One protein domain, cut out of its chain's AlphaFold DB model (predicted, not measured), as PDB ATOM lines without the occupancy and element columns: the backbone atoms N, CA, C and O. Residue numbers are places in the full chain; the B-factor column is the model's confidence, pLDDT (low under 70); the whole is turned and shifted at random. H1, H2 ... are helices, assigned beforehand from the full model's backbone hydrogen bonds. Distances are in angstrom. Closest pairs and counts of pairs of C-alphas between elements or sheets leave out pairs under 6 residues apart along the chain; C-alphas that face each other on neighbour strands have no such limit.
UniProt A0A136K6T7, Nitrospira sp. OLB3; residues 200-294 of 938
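AT A GLANCE: This is residues 200 to 294 of the 938 residues of a protein of Nitrospira sp. OLB3 (UniProt A0A136K6T7). Picture one long helix, H3, as the shaft of a rod, with a small group of helices packed on it toward each end and a bare stretch of shaft between the two groups. H1 and H2 pack on the first part of H3, where H2 and H3 form a helical hairpin; H4 and H5 pack on its last part, H5 crossing it nearly at right angles. The shaft has a kink of 28 degrees near residue 250, within the bare stretch, and the two groups are far from each other. The printed part has 95 residues with five named helices, in the order H1, H2, H3, H4, H5, and no named strand, so the class is all helix. The whole is extended, with a radius of gyration of the C-alphas of 19.6 A and spans of 60 by 22 by 21 A.

IN THESE COORDINATES: Find C-alpha 200 at (-29.328, 50.166, 29.358); there H1 begins, and it holds residues 200 to 208, 12.1 A from first to last C-alpha. After a tight link of 5 residues you reach H2, residues 214 to 224, 15.3 A long. A short link of 7 residues follows, and then look for C-alpha 232 at (-23.245, 53.243, 27.675), where H3 begins. From there H3 runs through residues 232 to 268, 49.2 A, to C-alpha 268 at (-65.048, 31.736, 42.310). A tight link of 4 residues leads to H4, residues 273 to 278, 8.8 A long. Past a tight link of 2 residues comes H5, residues 281 to 293, 18.0 A, which ends with C-alpha 293 at (-58.391, 40.433, 27.168).

HOW THE PARTS SIT: Begin with the hub, H3, which touches the four other helices, each with a part of its length alone. Look first at residues 232 to 243 of H3: they touch H1 at a steep tilt of 62 degrees, the same way, and the closest C-alphas are those of Ala 200 and Glu 236, 4.2 A apart. Residues 234 to 242 of H3 touch H2, opposite ways at a shallow tilt of 30 degrees; the closest C-alphas of this helical hairpin are those of Ala 216 and Gln 242, 7.1 A apart. H1 and H2 touch as well, at a steep tilt of 65 degrees, with the C-alphas of Trp 207 and Thr 217 closest at 6.1 A. Move on along H3 to residues 258 to 262, which touch residues 284 to 288 of H5; the two helices are about perpendicular at 76 degrees, and the C-alphas of Gly 258 and Leu 288 are closest at 6.8 A. Residues 262 to 266 of H3 touch H4 at a steep tilt of 64 degrees, with the C-alphas of Ala 266 and Leu 273 closest at 6.9 A. H4 and H5 are close but not clearly touching, their closest C-alphas, those of Val 276 and Ala 284, being 7.8 A apart. H1 and H2 are each apart from H4 and H5. In H1, H2, H3, H4 and H5 every backbone O i to N i+4 pair is within hydrogen-bond range.

THE WHOLE: The two C-alphas farthest apart are those of Asp 227 and Ser 270, 60.4 A, while C-alphas 200 and 294 are 31.9 A apart. Residues 247 to 257 of H3 stand free, and so do residues 278 to 283, of which 281 to 283 belong to H5. The printed part has no cut, and no link is long. The mean pLDDT of the printed part is 85.8; look for values under 70 at residues 227 to 228, 248 and 250 of this predicted model.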
ATOM      1  N   ALA A 200     -29.741  49.077  28.479       92.81
ATOM      2  CA  ALA A 200     -29.328  50.166  29.358       92.81
ATOM      3  C   ALA A 200     -30.531  51.032  29.738       92.81
ATOM      4  O   ALA A 200     -30.731  51.341  30.916       92.81
ATOM      5  N   TYR A 201     -31.354  51.383  28.746       93.19
ATOM      6  CA  TYR A 201     -32.576  52.148  28.947       93.19
ATOM      7  C   TYR A 201     -33.563  51.424  29.872       93.19
ATOM      8  O   TYR A 201     -34.012  52.000  30.869       93.19
ATOM      9  N   TRP A 202     -33.857  50.149  29.590       92.31
ATOM     10  CA  TRP A 202     -34.703  49.317  30.451       92.31
ATOM     11  C   TRP A 202     -34.148  49.251  31.881       92.31
ATOM     12  O   TRP A 202     -34.872  49.532  32.836       92.31
ATOM     13  N   PHE A 203     -32.855  48.953  32.030       93.06
ATOM     14  CA  PHE A 203     -32.213  48.791  33.333       93.06
ATOM     15  C   PHE A 203     -32.274  50.073  34.163       93.06
ATOM     16  O   PHE A 203     -32.624  50.024  35.341       93.06
ATOM     17  N   ARG A 204     -32.023  51.231  33.542       93.00
ATOM     18  CA  ARG A 204     -32.175  52.542  34.181       93.00
ATOM     19  C   ARG A 204     -33.606  52.781  34.670       93.00
ATOM     20  O   ARG A 204     -33.785  53.123  35.835       93.00
ATOM     21  N   ARG A 205     -34.626  52.548  33.837       92.25
ATOM     22  CA  ARG A 205     -36.034  52.745  34.237       92.25
ATOM     23  C   ARG A 205     -36.466  51.820  35.372       92.25
ATOM     24  O   ARG A 205     -37.167  52.264  36.278       92.25
ATOM     25  N   GLU A 206     -36.062  50.552  35.342       91.31
ATOM     26  CA  GLU A 206     -36.383  49.603  36.416       91.31
ATOM     27  C   GLU A 206     -35.633  49.924  37.714       91.31
ATOM     28  O   GLU A 206     -36.198  49.795  38.804       91.31
ATOM     29  N   TRP A 207     -34.381  50.377  37.600       92.25
ATOM     30  CA  TRP A 207     -33.568  50.800  38.736       92.25
ATOM     31  C   TRP A 207     -34.164  52.024  39.429       92.25
ATOM     32  O   TRP A 207     -34.402  51.979  40.636       92.25
ATOM     33  N   ILE A 208     -34.455  53.088  38.674       93.88
ATOM     34  CA  ILE A 208     -35.048  54.321  39.211       93.88
ATOM     35  C   ILE A 208     -36.438  54.059  39.795       93.88
ATOM     36  O   ILE A 208     -36.778  54.604  40.842       93.88
ATOM     37  N   ALA A 209     -37.222  53.171  39.183       91.12
ATOM     38  CA  ALA A 209     -38.517  52.778  39.726       91.12
ATOM     39  C   ALA A 209     -38.440  51.849  40.957       91.12
ATOM     40  O   ALA A 209     -39.485  51.462  41.480       91.12
ATOM     41  N   GLY A 210     -37.238  51.454  41.396       91.25
ATOM     42  CA  GLY A 210     -37.039  50.598  42.568       91.25
ATOM     43  C   GLY A 210     -37.540  49.161  42.393       91.25
ATOM     44  O   GLY A 210     -37.856  48.506  43.383       91.25
ATOM     45  N   ARG A 211     -37.649  48.665  41.151       85.81
ATOM     46  CA  ARG A 211     -38.200  47.329  40.839       85.81
ATOM     47  C   ARG A 211     -37.150  46.218  40.742       85.81
ATOM     48  O   ARG A 211     -37.508  45.048  40.613       85.81
ATOM     49  N   LEU A 212     -35.867  46.568  40.794       86.75
ATOM     50  CA  LEU A 212     -34.752  45.626  40.693       86.75
ATOM     51  C   LEU A 212     -34.343  45.047  42.057       86.75
ATOM     52  O   LEU A 212     -34.642  45.613  43.105       86.75
ATOM     53  N   SER A 213     -33.617  43.924  42.044       87.50
ATOM     54  CA  SER A 213     -33.048  43.321  43.258       87.50
ATOM     55  C   SER A 213     -32.027  44.242  43.941       87.50
ATOM     56  O   SER A 213     -31.527  45.204  43.344       87.50
ATOM     57  N   SER A 214     -31.675  43.946  45.196       89.19
ATOM     58  CA  SER A 214     -30.631  44.674  45.936       89.19
ATOM     59  C   SER A 214     -29.301  44.704  45.181       89.19
ATOM     60  O   SER A 214     -28.655  45.750  45.101       89.19
ATOM     61  N   ASP A 215     -28.934  43.577  44.574       87.69
ATOM     62  CA  ASP A 215     -27.661  43.404  43.875       87.69
ATOM     63  C   ASP A 215     -27.649  44.201  42.567       87.69
ATOM     64  O   ASP A 215     -26.713  44.953  42.293       87.69
ATOM     65  N   ALA A 216     -28.738  44.131  41.797       87.75
ATOM     66  CA  ALA A 216     -28.927  44.936  40.594       87.75
ATOM     67  C   ALA A 216     -28.964  46.444  40.907       87.75
ATOM     68  O   ALA A 216     -28.389  47.254  40.179       87.75
ATOM     69  N   THR A 217     -29.559  46.828  42.038       90.62
ATOM     70  CA  THR A 217     -29.569  48.216  42.522       90.62
ATOM     71  C   THR A 217     -28.162  48.704  42.878       90.62
ATOM     72  O   THR A 217     -27.818  49.851  42.585       90.62
ATOM     73  N   ALA A 218     -27.327  47.855  43.487       90.50
ATOM     74  CA  ALA A 218     -25.929  48.180  43.771       90.50
ATOM     75  C   ALA A 218     -25.119  48.380  42.480       90.50
ATOM     76  O   ALA A 218     -24.327  49.319  42.397       90.50
ATOM     77  N   ILE A 219     -25.368  47.563  41.448       89.94
ATOM     78  CA  ILE A 219     -24.762  47.732  40.119       89.94
ATOM     79  C   ILE A 219     -25.146  49.090  39.517       89.94
ATOM     80  O   ILE A 219     -24.257  49.834  39.105       89.94
ATOM     81  N   GLY A 220     -26.435  49.452  39.527       89.12
ATOM     82  CA  GLY A 220     -26.900  50.757  39.040       89.12
ATOM     83  C   GLY A 220     -26.237  51.931  39.771       89.12
ATOM     84  O   GLY A 220     -25.715  52.846  39.134       89.12
ATOM     85  N   LYS A 221     -26.151  51.863  41.109       90.12
ATOM     86  CA  LYS A 221     -25.448  52.869  41.929       90.12
ATOM     87  C   LYS A 221     -23.968  52.996  41.559       90.12
ATOM     88  O   LYS A 221     -23.473  54.111  41.420       90.12
ATOM     89  N   ASN A 222     -23.275  51.873  41.377       89.00
ATOM     90  CA  ASN A 222     -21.854  51.856  41.024       89.00
ATOM     91  C   ASN A 222     -21.598  52.423  39.624       89.00
ATOM     92  O   ASN A 222     -20.636  53.160  39.433       89.00
ATOM     93  N   LEU A 223     -22.464  52.114  38.656       87.81
ATOM     94  CA  LEU A 223     -22.371  52.667  37.305       87.81
ATOM     95  C   LEU A 223     -22.699  54.171  37.262       87.81
ATOM     96  O   LEU A 223     -22.199  54.886  36.394       87.81
ATOM     97  N   ALA A 224     -23.513  54.672  38.197       86.44
ATOM     98  CA  ALA A 224     -23.837  56.095  38.318       86.44
ATOM     99  C   ALA A 224     -22.755  56.927  39.049       86.44
ATOM    100  O   ALA A 224     -22.671  58.152  38.855       86.44
ATOM    101  N   ALA A 225     -21.905  56.290  39.864       81.94
ATOM    102  CA  ALA A 225     -20.757  56.935  40.502       81.94
ATOM    103  C   ALA A 225     -19.758  57.445  39.434       81.94
ATOM    104  O   ALA A 225     -19.485  56.771  38.439       81.94
ATOM    105  N   SER A 226     -19.298  58.697  39.571       72.44
ATOM    106  CA  SER A 226     -18.636  59.451  38.495       72.44
ATOM    107  C   SER A 226     -17.281  58.868  38.083       72.44
ATOM    108  O   SER A 226     -16.379  58.774  38.904       72.44
ATOM    109  N   ASP A 227     -17.249  58.494  36.801       66.00
ATOM    110  CA  ASP A 227     -16.166  58.200  35.837       66.00
ATOM    111  C   ASP A 227     -16.705  57.189  34.802       66.00
ATOM    112  O   ASP A 227     -16.245  57.139  33.668       66.00
ATOM    113  N   ARG A 228     -17.755  56.427  35.162       66.25
ATOM    114  CA  ARG A 228     -18.399  55.402  34.310       66.25
ATOM    115  C   ARG A 228     -19.837  55.716  33.891       66.25
ATOM    116  O   ARG A 228     -20.453  54.947  33.162       66.25
ATOM    117  N   ARG A 229     -20.387  56.858  34.316       80.56
ATOM    118  CA  ARG A 229     -21.791  57.228  34.043       80.56
ATOM    119  C   ARG A 229     -22.128  57.371  32.558       80.56
ATOM    120  O   ARG A 229     -23.273  57.139  32.184       80.56
ATOM    121  N   HIS A 230     -21.130  57.721  31.745       86.69
ATOM    122  CA  HIS A 230     -21.237  57.883  30.293       86.69
ATOM    123  C   HIS A 230     -20.829  56.626  29.510       86.69
ATOM    124  O   HIS A 230     -20.882  56.636  28.284       86.69
ATOM    125  N   ASP A 231     -20.421  55.546  30.186       89.19
ATOM    126  CA  ASP A 231     -20.061  54.285  29.530       89.19
ATOM    127  C   ASP A 231     -21.324  53.473  29.203       89.19
ATOM    128  O   ASP A 231     -21.723  52.550  29.920       89.19
ATOM    129  N   HIS A 232     -21.990  53.860  28.114       90.75
ATOM    130  CA  HIS A 232     -23.245  53.243  27.675       90.75
ATOM    131  C   HIS A 232     -23.101  51.752  27.363       90.75
ATOM    132  O   HIS A 232     -24.048  51.002  27.577       90.75
ATOM    133  N   ALA A 233     -21.918  51.300  26.939       90.69
ATOM    134  CA  ALA A 233     -21.656  49.888  26.669       90.69
ATOM    135  C   ALA A 233     -21.665  49.050  27.959       90.69
ATOM    136  O   ALA A 233     -22.246  47.964  27.983       90.69
ATOM    137  N   GLN A 234     -21.085  49.563  29.051       90.06
ATOM    138  CA  GLN A 234     -21.178  48.904  30.360       90.06
ATOM    139  C   GLN A 234     -22.612  48.876  30.894       90.06
ATOM    140  O   GLN A 234     -23.036  47.856  31.439       90.06
ATOM    141  N   TRP A 235     -23.364  49.969  30.724       92.44
ATOM    142  CA  TRP A 235     -24.785  50.008  31.082       92.44
ATOM    143  C   TRP A 235     -25.611  48.999  30.277       92.44
ATOM    144  O   TRP A 235     -26.464  48.324  30.853       92.44
ATOM    145  N   GLU A 236     -25.339  48.864  28.979       93.50
ATOM    146  CA  GLU A 236     -26.033  47.932  28.087       93.50
ATOM    147  C   GLU A 236     -25.754  46.478  28.471       93.50
ATOM    148  O   GLU A 236     -26.681  45.691  28.649       93.50
ATOM    149  N   GLU A 237     -24.485  46.125  28.689       92.62
ATOM    150  CA  GLU A 237     -24.095  44.766  29.073       92.62
ATOM    151  C   GLU A 237     -24.624  44.385  30.464       92.62
ATOM    152  O   GLU A 237     -25.122  43.272  30.663       92.62
ATOM    153  N   ALA A 238     -24.560  45.306  31.431       90.31
ATOM    154  CA  ALA A 238     -25.150  45.095  32.749       90.31
ATOM    155  C   ALA A 238     -26.671  44.918  32.649       90.31
ATOM    156  O   ALA A 238     -27.217  43.967  33.212       90.31
ATOM    157  N   GLY A 239     -27.341  45.788  31.890       91.12
ATOM    158  CA  GLY A 239     -28.778  45.718  31.658       91.12
ATOM    159  C   GLY A 239     -29.198  44.415  30.988       91.12
ATOM    160  O   GLY A 239     -30.160  43.796  31.434       91.12
ATOM    161  N   ARG A 240     -28.447  43.941  29.986       91.12
ATOM    162  CA  ARG A 240     -28.718  42.686  29.271       91.12
ATOM    163  C   ARG A 240     -28.666  41.484  30.209       91.12
ATOM    164  O   ARG A 240     -29.612  40.702  30.248       91.12
ATOM    165  N   ARG A 241     -27.615  41.374  31.031       88.56
ATOM    166  CA  ARG A 241     -27.483  40.287  32.022       88.56
ATOM    167  C   ARG A 241     -28.622  40.289  33.037       88.56
ATOM    168  O   ARG A 241     -29.151  39.232  33.372       88.56
ATOM    169  N   GLN A 242     -29.000  41.470  33.527       88.75
ATOM    170  CA  GLN A 242     -30.111  41.591  34.471       88.75
ATOM    171  C   GLN A 242     -31.451  41.281  33.803       88.75
ATOM    172  O   GLN A 242     -32.284  40.599  34.391       88.75
ATOM    173  N   TYR A 243     -31.645  41.710  32.558       86.38
ATOM    174  CA  TYR A 243     -32.842  41.408  31.785       86.38
ATOM    175  C   TYR A 243     -33.004  39.900  31.545       86.38
ATOM    176  O   TYR A 243     -34.081  39.358  31.776       86.38
ATOM    177  N   GLU A 244     -31.932  39.198  31.165       83.44
ATOM    178  CA  GLU A 244     -31.921  37.736  30.993       83.44
ATOM    179  C   GLU A 244     -32.238  36.994  32.302       83.44
ATOM    180  O   GLU A 244     -33.035  36.050  32.310       83.44
ATOM    181  N   ALA A 245     -31.674  37.445  33.427       78.69
ATOM    182  CA  ALA A 245     -31.995  36.899  34.745       78.69
ATOM    183  C   ALA A 245     -33.482  37.103  35.095       78.69
ATOM    184  O   ALA A 245     -34.162  36.169  35.531       78.69
ATOM    185  N   VAL A 246     -34.011  38.301  34.826       76.81
ATOM    186  CA  VAL A 246     -35.419  38.652  35.046       76.81
ATOM    187  C   VAL A 246     -36.357  37.858  34.133       76.81
ATOM    188  O   VAL A 246     -37.412  37.435  34.598       76.81
ATOM    189  N   LEU A 247     -36.000  37.597  32.872       74.69
ATOM    190  CA  LEU A 247     -36.817  36.817  31.931       74.69
ATOM    191  C   LEU A 247     -37.075  35.388  32.420       74.69
ATOM    192  O   LEU A 247     -38.220  34.925  32.406       74.69
ATOM    193  N   ASN A 248     -36.031  34.714  32.901       69.06
ATOM    194  CA  ASN A 248     -36.141  33.352  33.427       69.06
ATOM    195  C   ASN A 248     -37.066  33.304  34.652       69.06
ATOM    196  O   ASN A 248     -37.938  32.436  34.769       69.06
ATOM    197  N   GLU A 249     -36.947  34.289  35.544       70.94
ATOM    198  CA  GLU A 249     -37.863  34.425  36.673       70.94
ATOM    199  C   GLU A 249     -39.281  34.820  36.249       70.94
ATOM    200  O   GLU A 249     -40.252  34.352  36.847       70.94
ATOM    201  N   HIS A 250     -39.430  35.686  35.247       69.50
ATOM    202  CA  HIS A 250     -40.716  36.138  34.722       69.50
ATOM    203  C   HIS A 250     -41.500  34.990  34.103       69.50
ATOM    204  O   HIS A 250     -42.700  34.908  34.346       69.50
ATOM    205  N   GLN A 251     -40.850  34.076  33.382       70.31
ATOM    206  CA  GLN A 251     -41.512  32.898  32.823       70.31
ATOM    207  C   GLN A 251     -42.009  31.962  33.935       70.31
ATOM    208  O   GLN A 251     -43.183  31.582  33.957       70.31
ATOM    209  N   ALA A 252     -41.168  31.679  34.935       70.75
ATOM    210  CA  ALA A 252     -41.567  30.894  36.104       70.75
ATOM    211  C   ALA A 252     -42.679  31.579  36.928       70.75
ATOM    212  O   ALA A 252     -43.541  30.910  37.504       70.75
ATOM    213  N   ARG A 253     -42.678  32.917  37.002       74.38
ATOM    214  CA  ARG A 253     -43.742  33.714  37.635       74.38
ATOM    215  C   ARG A 253     -45.015  33.754  36.791       74.38
ATOM    216  O   ARG A 253     -46.094  33.707  37.361       74.38
ATOM    217  N   ALA A 254     -44.930  33.825  35.467       73.56
ATOM    218  CA  ALA A 254     -46.082  33.841  34.569       73.56
ATOM    219  C   ALA A 254     -46.841  32.510  34.612       73.56
ATOM    220  O   ALA A 254     -48.057  32.521  34.757       73.56
ATOM    221  N   ILE A 255     -46.127  31.378  34.624       77.88
ATOM    222  CA  ILE A 255     -46.731  30.049  34.815       77.88
ATOM    223  C   ILE A 255     -47.440  29.956  36.168       77.88
ATOM    224  O   ILE A 255     -48.593  29.532  36.222       77.88
ATOM    225  N   ARG A 256     -46.788  30.399  37.254       81.88
ATOM    226  CA  ARG A 256     -47.404  30.435  38.591       81.88
ATOM    227  C   ARG A 256     -48.634  31.342  38.639       81.88
ATOM    228  O   ARG A 256     -49.681  30.904  39.086       81.88
ATOM    229  N   ARG A 257     -48.543  32.562  38.099       82.62
ATOM    230  CA  ARG A 257     -49.672  33.504  38.018       82.62
ATOM    231  C   ARG A 257     -50.832  32.951  37.194       82.62
ATOM    232  O   ARG A 257     -51.974  33.128  37.595       82.62
ATOM    233  N   GLY A 258     -50.557  32.299  36.066       83.62
ATOM    234  CA  GLY A 258     -51.581  31.651  35.247       83.62
ATOM    235  C   GLY A 258     -52.292  30.538  36.017       83.62
ATOM    236  O   GLY A 258     -53.518  30.518  36.070       83.62
ATOM    237  N   ALA A 259     -51.531  29.674  36.694       84.56
ATOM    238  CA  ALA A 259     -52.092  28.634  37.557       84.56
ATOM    239  C   ALA A 259     -52.931  29.222  38.707       84.56
ATOM    240  O   ALA A 259     -54.060  28.787  38.912       84.56
ATOM    241  N   ASP A 260     -52.433  30.253  39.398       86.69
ATOM    242  CA  ASP A 260     -53.155  30.933  40.481       86.69
ATOM    243  C   ASP A 260     -54.449  31.593  39.989       86.69
ATOM    244  O   ASP A 260     -55.469  31.548  40.674       86.69
ATOM    245  N   ARG A 261     -54.431  32.211  38.802       87.19
ATOM    246  CA  ARG A 261     -55.619  32.826  38.189       87.19
ATOM    247  C   ARG A 261     -56.672  31.780  37.840       87.19
ATOM    248  O   ARG A 261     -57.832  31.979  38.184       87.19
ATOM    249  N   LEU A 262     -56.273  30.668  37.221       87.81
ATOM    250  CA  LEU A 262     -57.179  29.554  36.925       87.81
ATOM    251  C   LEU A 262     -57.738  28.931  38.208       87.81
ATOM    252  O   LEU A 262     -58.930  28.649  38.277       87.81
ATOM    253  N   LEU A 263     -56.906  28.784  39.243       88.56
ATOM    254  CA  LEU A 263     -57.317  28.285  40.555       88.56
ATOM    255  C   LEU A 263     -58.359  29.201  41.208       88.56
ATOM    256  O   LEU A 263     -59.404  28.730  41.649       88.56
ATOM    257  N   ARG A 264     -58.096  30.514  41.246       88.62
ATOM    258  CA  ARG A 264     -59.024  31.511  41.800       88.62
ATOM    259  C   ARG A 264     -60.322  31.585  41.007       88.62
ATOM    260  O   ARG A 264     -61.383  31.685  41.611       88.62
ATOM    261  N   LEU A 265     -60.250  31.516  39.677       88.50
ATOM    262  CA  LEU A 265     -61.434  31.491  38.821       88.50
ATOM    263  C   LEU A 265     -62.270  30.233  39.080       88.50
ATOM    264  O   LEU A 265     -63.477  30.338  39.269       88.50
ATOM    265  N   ALA A 266     -61.634  29.062  39.161       89.38
ATOM    266  CA  ALA A 266     -62.316  27.813  39.486       89.38
ATOM    267  C   ALA A 266     -62.980  27.873  40.868       89.38
ATOM    268  O   ALA A 266     -64.134  27.483  41.003       89.38
ATOM    269  N   GLN A 267     -62.303  28.437  41.874       90.81
ATOM    270  CA  GLN A 267     -62.887  28.670  43.199       90.81
ATOM    271  C   GLN A 267     -64.090  29.622  43.143       90.81
ATOM    272  O   GLN A 267     -65.135  29.304  43.704       90.81
ATOM    273  N   ALA A 268     -63.971  30.754  42.442       88.81
ATOM    274  CA  ALA A 268     -65.048  31.736  42.310       88.81
ATOM    275  C   ALA A 268     -66.282  31.162  41.589       88.81
ATOM    276  O   ALA A 268     -67.411  31.468  41.962       88.81
ATOM    277  N   LEU A 269     -66.070  30.295  40.595       91.81
ATOM    278  CA  LEU A 269     -67.127  29.616  39.842       91.81
ATOM    279  C   LEU A 269     -67.581  28.291  40.476       91.81
ATOM    280  O   LEU A 269     -68.436  27.612  39.915       91.81
ATOM    281  N   SER A 270     -67.019  27.904  41.629       92.88
ATOM    282  CA  SER A 270     -67.274  26.611  42.286       92.88
ATOM    283  C   SER A 270     -67.014  25.380  41.391       92.88
ATOM    284  O   SER A 270     -67.690  24.359  41.503       92.88
ATOM    285  N   VAL A 271     -66.017  25.460  40.505       91.38
ATOM    286  CA  VAL A 271     -65.567  24.364  39.632       91.38
ATOM    287  C   VAL A 271     -64.536  23.489  40.372       91.38
ATOM    288  O   VAL A 271     -63.582  24.031  40.939       91.38
ATOM    289  N   PRO A 272     -64.656  22.142  40.360       89.62
ATOM    290  CA  PRO A 272     -63.690  21.257  41.014       89.62
ATOM    291  C   PRO A 272     -62.274  21.395  40.444       89.62
ATOM    292  O   PRO A 272     -62.090  21.410  39.227       89.62
ATOM    293  N   LEU A 273     -61.264  21.404  41.322       84.19
ATOM    294  CA  LEU A 273     -59.848  21.571  40.952       84.19
ATOM    295  C   LEU A 273     -59.331  20.494  39.995       84.19
ATOM    296  O   LEU A 273     -58.495  20.780  39.143       84.19
ATOM    297  N   GLU A 274     -59.848  19.273  40.114       86.00
ATOM    298  CA  GLU A 274     -59.513  18.160  39.223       86.00
ATOM    299  C   GLU A 274     -59.846  18.482  37.760       86.00
ATOM    300  O   GLU A 274     -59.077  18.146  36.858       86.00
ATOM    301  N   SER A 275     -60.922  19.239  37.529       83.88
ATOM    302  CA  SER A 275     -61.301  19.710  36.195       83.88
ATOM    303  C   SER A 275     -60.223  20.624  35.615       83.88
ATOM    304  O   SER A 275     -59.852  20.461  34.466       83.88
ATOM    305  N   VAL A 276     -59.637  21.525  36.415       82.06
ATOM    306  CA  VAL A 276     -58.582  22.457  35.961       82.06
ATOM    307  C   VAL A 276     -57.301  21.721  35.556       82.06
ATOM    308  O   VAL A 276     -56.637  22.116  34.601       82.06
ATOM    309  N   VAL A 277     -56.950  20.651  36.276       83.06
ATOM    310  CA  VAL A 277     -55.744  19.843  36.009       83.06
ATOM    311  C   VAL A 277     -55.925  18.943  34.784       83.06
ATOM    312  O   VAL A 277     -54.951  18.645  34.093       83.06
ATOM    313  N   THR A 278     -57.159  18.515  34.511       85.25
ATOM    314  CA  THR A 278     -57.502  17.638  33.380       85.25
ATOM    315  C   THR A 278     -57.892  18.400  32.107       85.25
ATOM    316  O   THR A 278     -57.894  17.801  31.032       85.25
ATOM    317  N   THR A 279     -58.148  19.714  32.190       84.69
ATOM    318  CA  THR A 279     -58.419  20.604  31.045       84.69
ATOM    319  C   THR A 279     -57.302  20.561  29.999       84.69
ATOM    320  O   THR A 279     -56.116  20.618  30.326       84.69
ATOM    321  N   ALA A 280     -57.665  20.529  28.713       87.88
ATOM    322  CA  ALA A 280     -56.689  20.572  27.630       87.88
ATOM    323  C   ALA A 280     -55.853  21.873  27.675       87.88
ATOM    324  O   ALA A 280     -56.390  22.950  27.943       87.88
ATOM    325  N   PRO A 281     -54.540  21.836  27.363       82.38
ATOM    326  CA  PRO A 281     -53.697  23.036  27.367       82.38
ATOM    327  C   PRO A 281     -54.207  24.175  26.467       82.38
ATOM    328  O   PRO A 281     -53.965  25.342  26.776       82.38
ATOM    329  N   SER A 282     -54.908  23.851  25.374       84.00
ATOM    330  CA  SER A 282     -55.565  24.825  24.493       84.00
ATOM    331  C   SER A 282     -56.656  25.607  25.217       84.00
ATOM    332  O   SER A 282     -56.691  26.828  25.127       84.00
ATOM    333  N   ASP A 283     -57.498  24.924  25.985       87.44
ATOM    334  CA  ASP A 283     -58.657  25.526  26.644       87.44
ATOM    335  C   ASP A 283     -58.214  26.348  27.856       87.44
ATOM    336  O   ASP A 283     -58.688  27.462  28.067       87.44
ATOM    337  N   ALA A 284     -57.221  25.853  28.605       85.75
ATOM    338  CA  ALA A 284     -56.580  26.620  29.670       85.75
ATOM    339  C   ALA A 284     -55.927  27.906  29.131       85.75
ATOM    340  O   ALA A 284     -56.009  28.951  29.778       85.75
ATOM    341  N   ARG A 285     -55.317  27.851  27.936       84.50
ATOM    342  CA  ARG A 285     -54.800  29.042  27.247       84.50
ATOM    343  C   ARG A 285     -55.931  29.987  26.844       84.50
ATOM    344  O   ARG A 285     -55.789  31.174  27.088       84.50
ATOM    345  N   THR A 286     -57.037  29.489  26.295       88.94
ATOM    346  CA  THR A 286     -58.202  30.320  25.938       88.94
ATOM    347  C   THR A 286     -58.777  31.049  27.152       88.94
ATOM    348  O   THR A 286     -59.012  32.249  27.087       88.94
ATOM    349  N   ILE A 287     -58.937  30.365  28.288       87.75
ATOM    350  CA  ILE A 287     -59.435  30.987  29.525       87.75
ATOM    351  C   ILE A 287     -58.457  32.053  30.032       87.75
ATOM    352  O   ILE A 287     -58.876  33.135  30.440       87.75
ATOM    353  N   LEU A 288     -57.150  31.770  30.012       87.38
ATOM    354  CA  LEU A 288     -56.138  32.764  30.375       87.38
ATOM    355  C   LEU A 288     -56.138  33.953  29.414       87.38
ATOM    356  O   LEU A 288     -56.027  35.079  29.889       87.38
ATOM    357  N   GLN A 289     -56.332  33.717  28.116       87.06
ATOM    358  CA  GLN A 289     -56.473  34.766  27.113       87.06
ATOM    359  C   GLN A 289     -57.685  35.647  27.420       87.06
ATOM    360  O   GLN A 289     -57.530  36.855  27.478       87.06
ATOM    361  N   TRP A 290     -58.849  35.080  27.753       88.62
ATOM    362  CA  TRP A 290     -60.016  35.875  28.166       88.62
ATOM    363  C   TRP A 290     -59.740  36.744  29.401       88.62
ATOM    364  O   TRP A 290     -60.192  37.885  29.475       88.62
ATOM    365  N   LEU A 291     -58.983  36.226  30.376       84.38
ATOM    366  CA  LEU A 291     -58.562  37.003  31.547       84.38
ATOM    367  C   LEU A 291     -57.536  38.094  31.198       84.38
ATOM    368  O   LEU A 291     -57.441  39.088  31.918       84.38
ATOM    369  N   GLU A 292     -56.744  37.904  30.144       83.25
ATOM    370  CA  GLU A 292     -55.808  38.903  29.617       83.25
ATOM    371  C   GLU A 292     -56.516  39.963  28.760       83.25
ATOM    372  O   GLU A 292     -56.188  41.142  28.884       83.25
ATOM    373  N   ASP A 293     -57.539  39.568  27.996       86.50
ATOM    374  CA  ASP A 293     -58.391  40.433  27.168       86.50
ATOM    375  C   ASP A 293     -59.299  41.347  28.011       86.50
ATOM    376  O   ASP A 293     -59.800  42.363  27.525       86.50
ATOM    377  N   PHE A 294     -59.472  41.035  29.301       84.44
ATOM    378  CA  PHE A 294     -60.117  41.903  30.287       84.44
ATOM    379  C   PHE A 294     -59.102  42.441  31.315       84.44
ATOM    380  O   PHE A 294     -59.106  42.039  32.488       84.44
TER     381      PHE A 294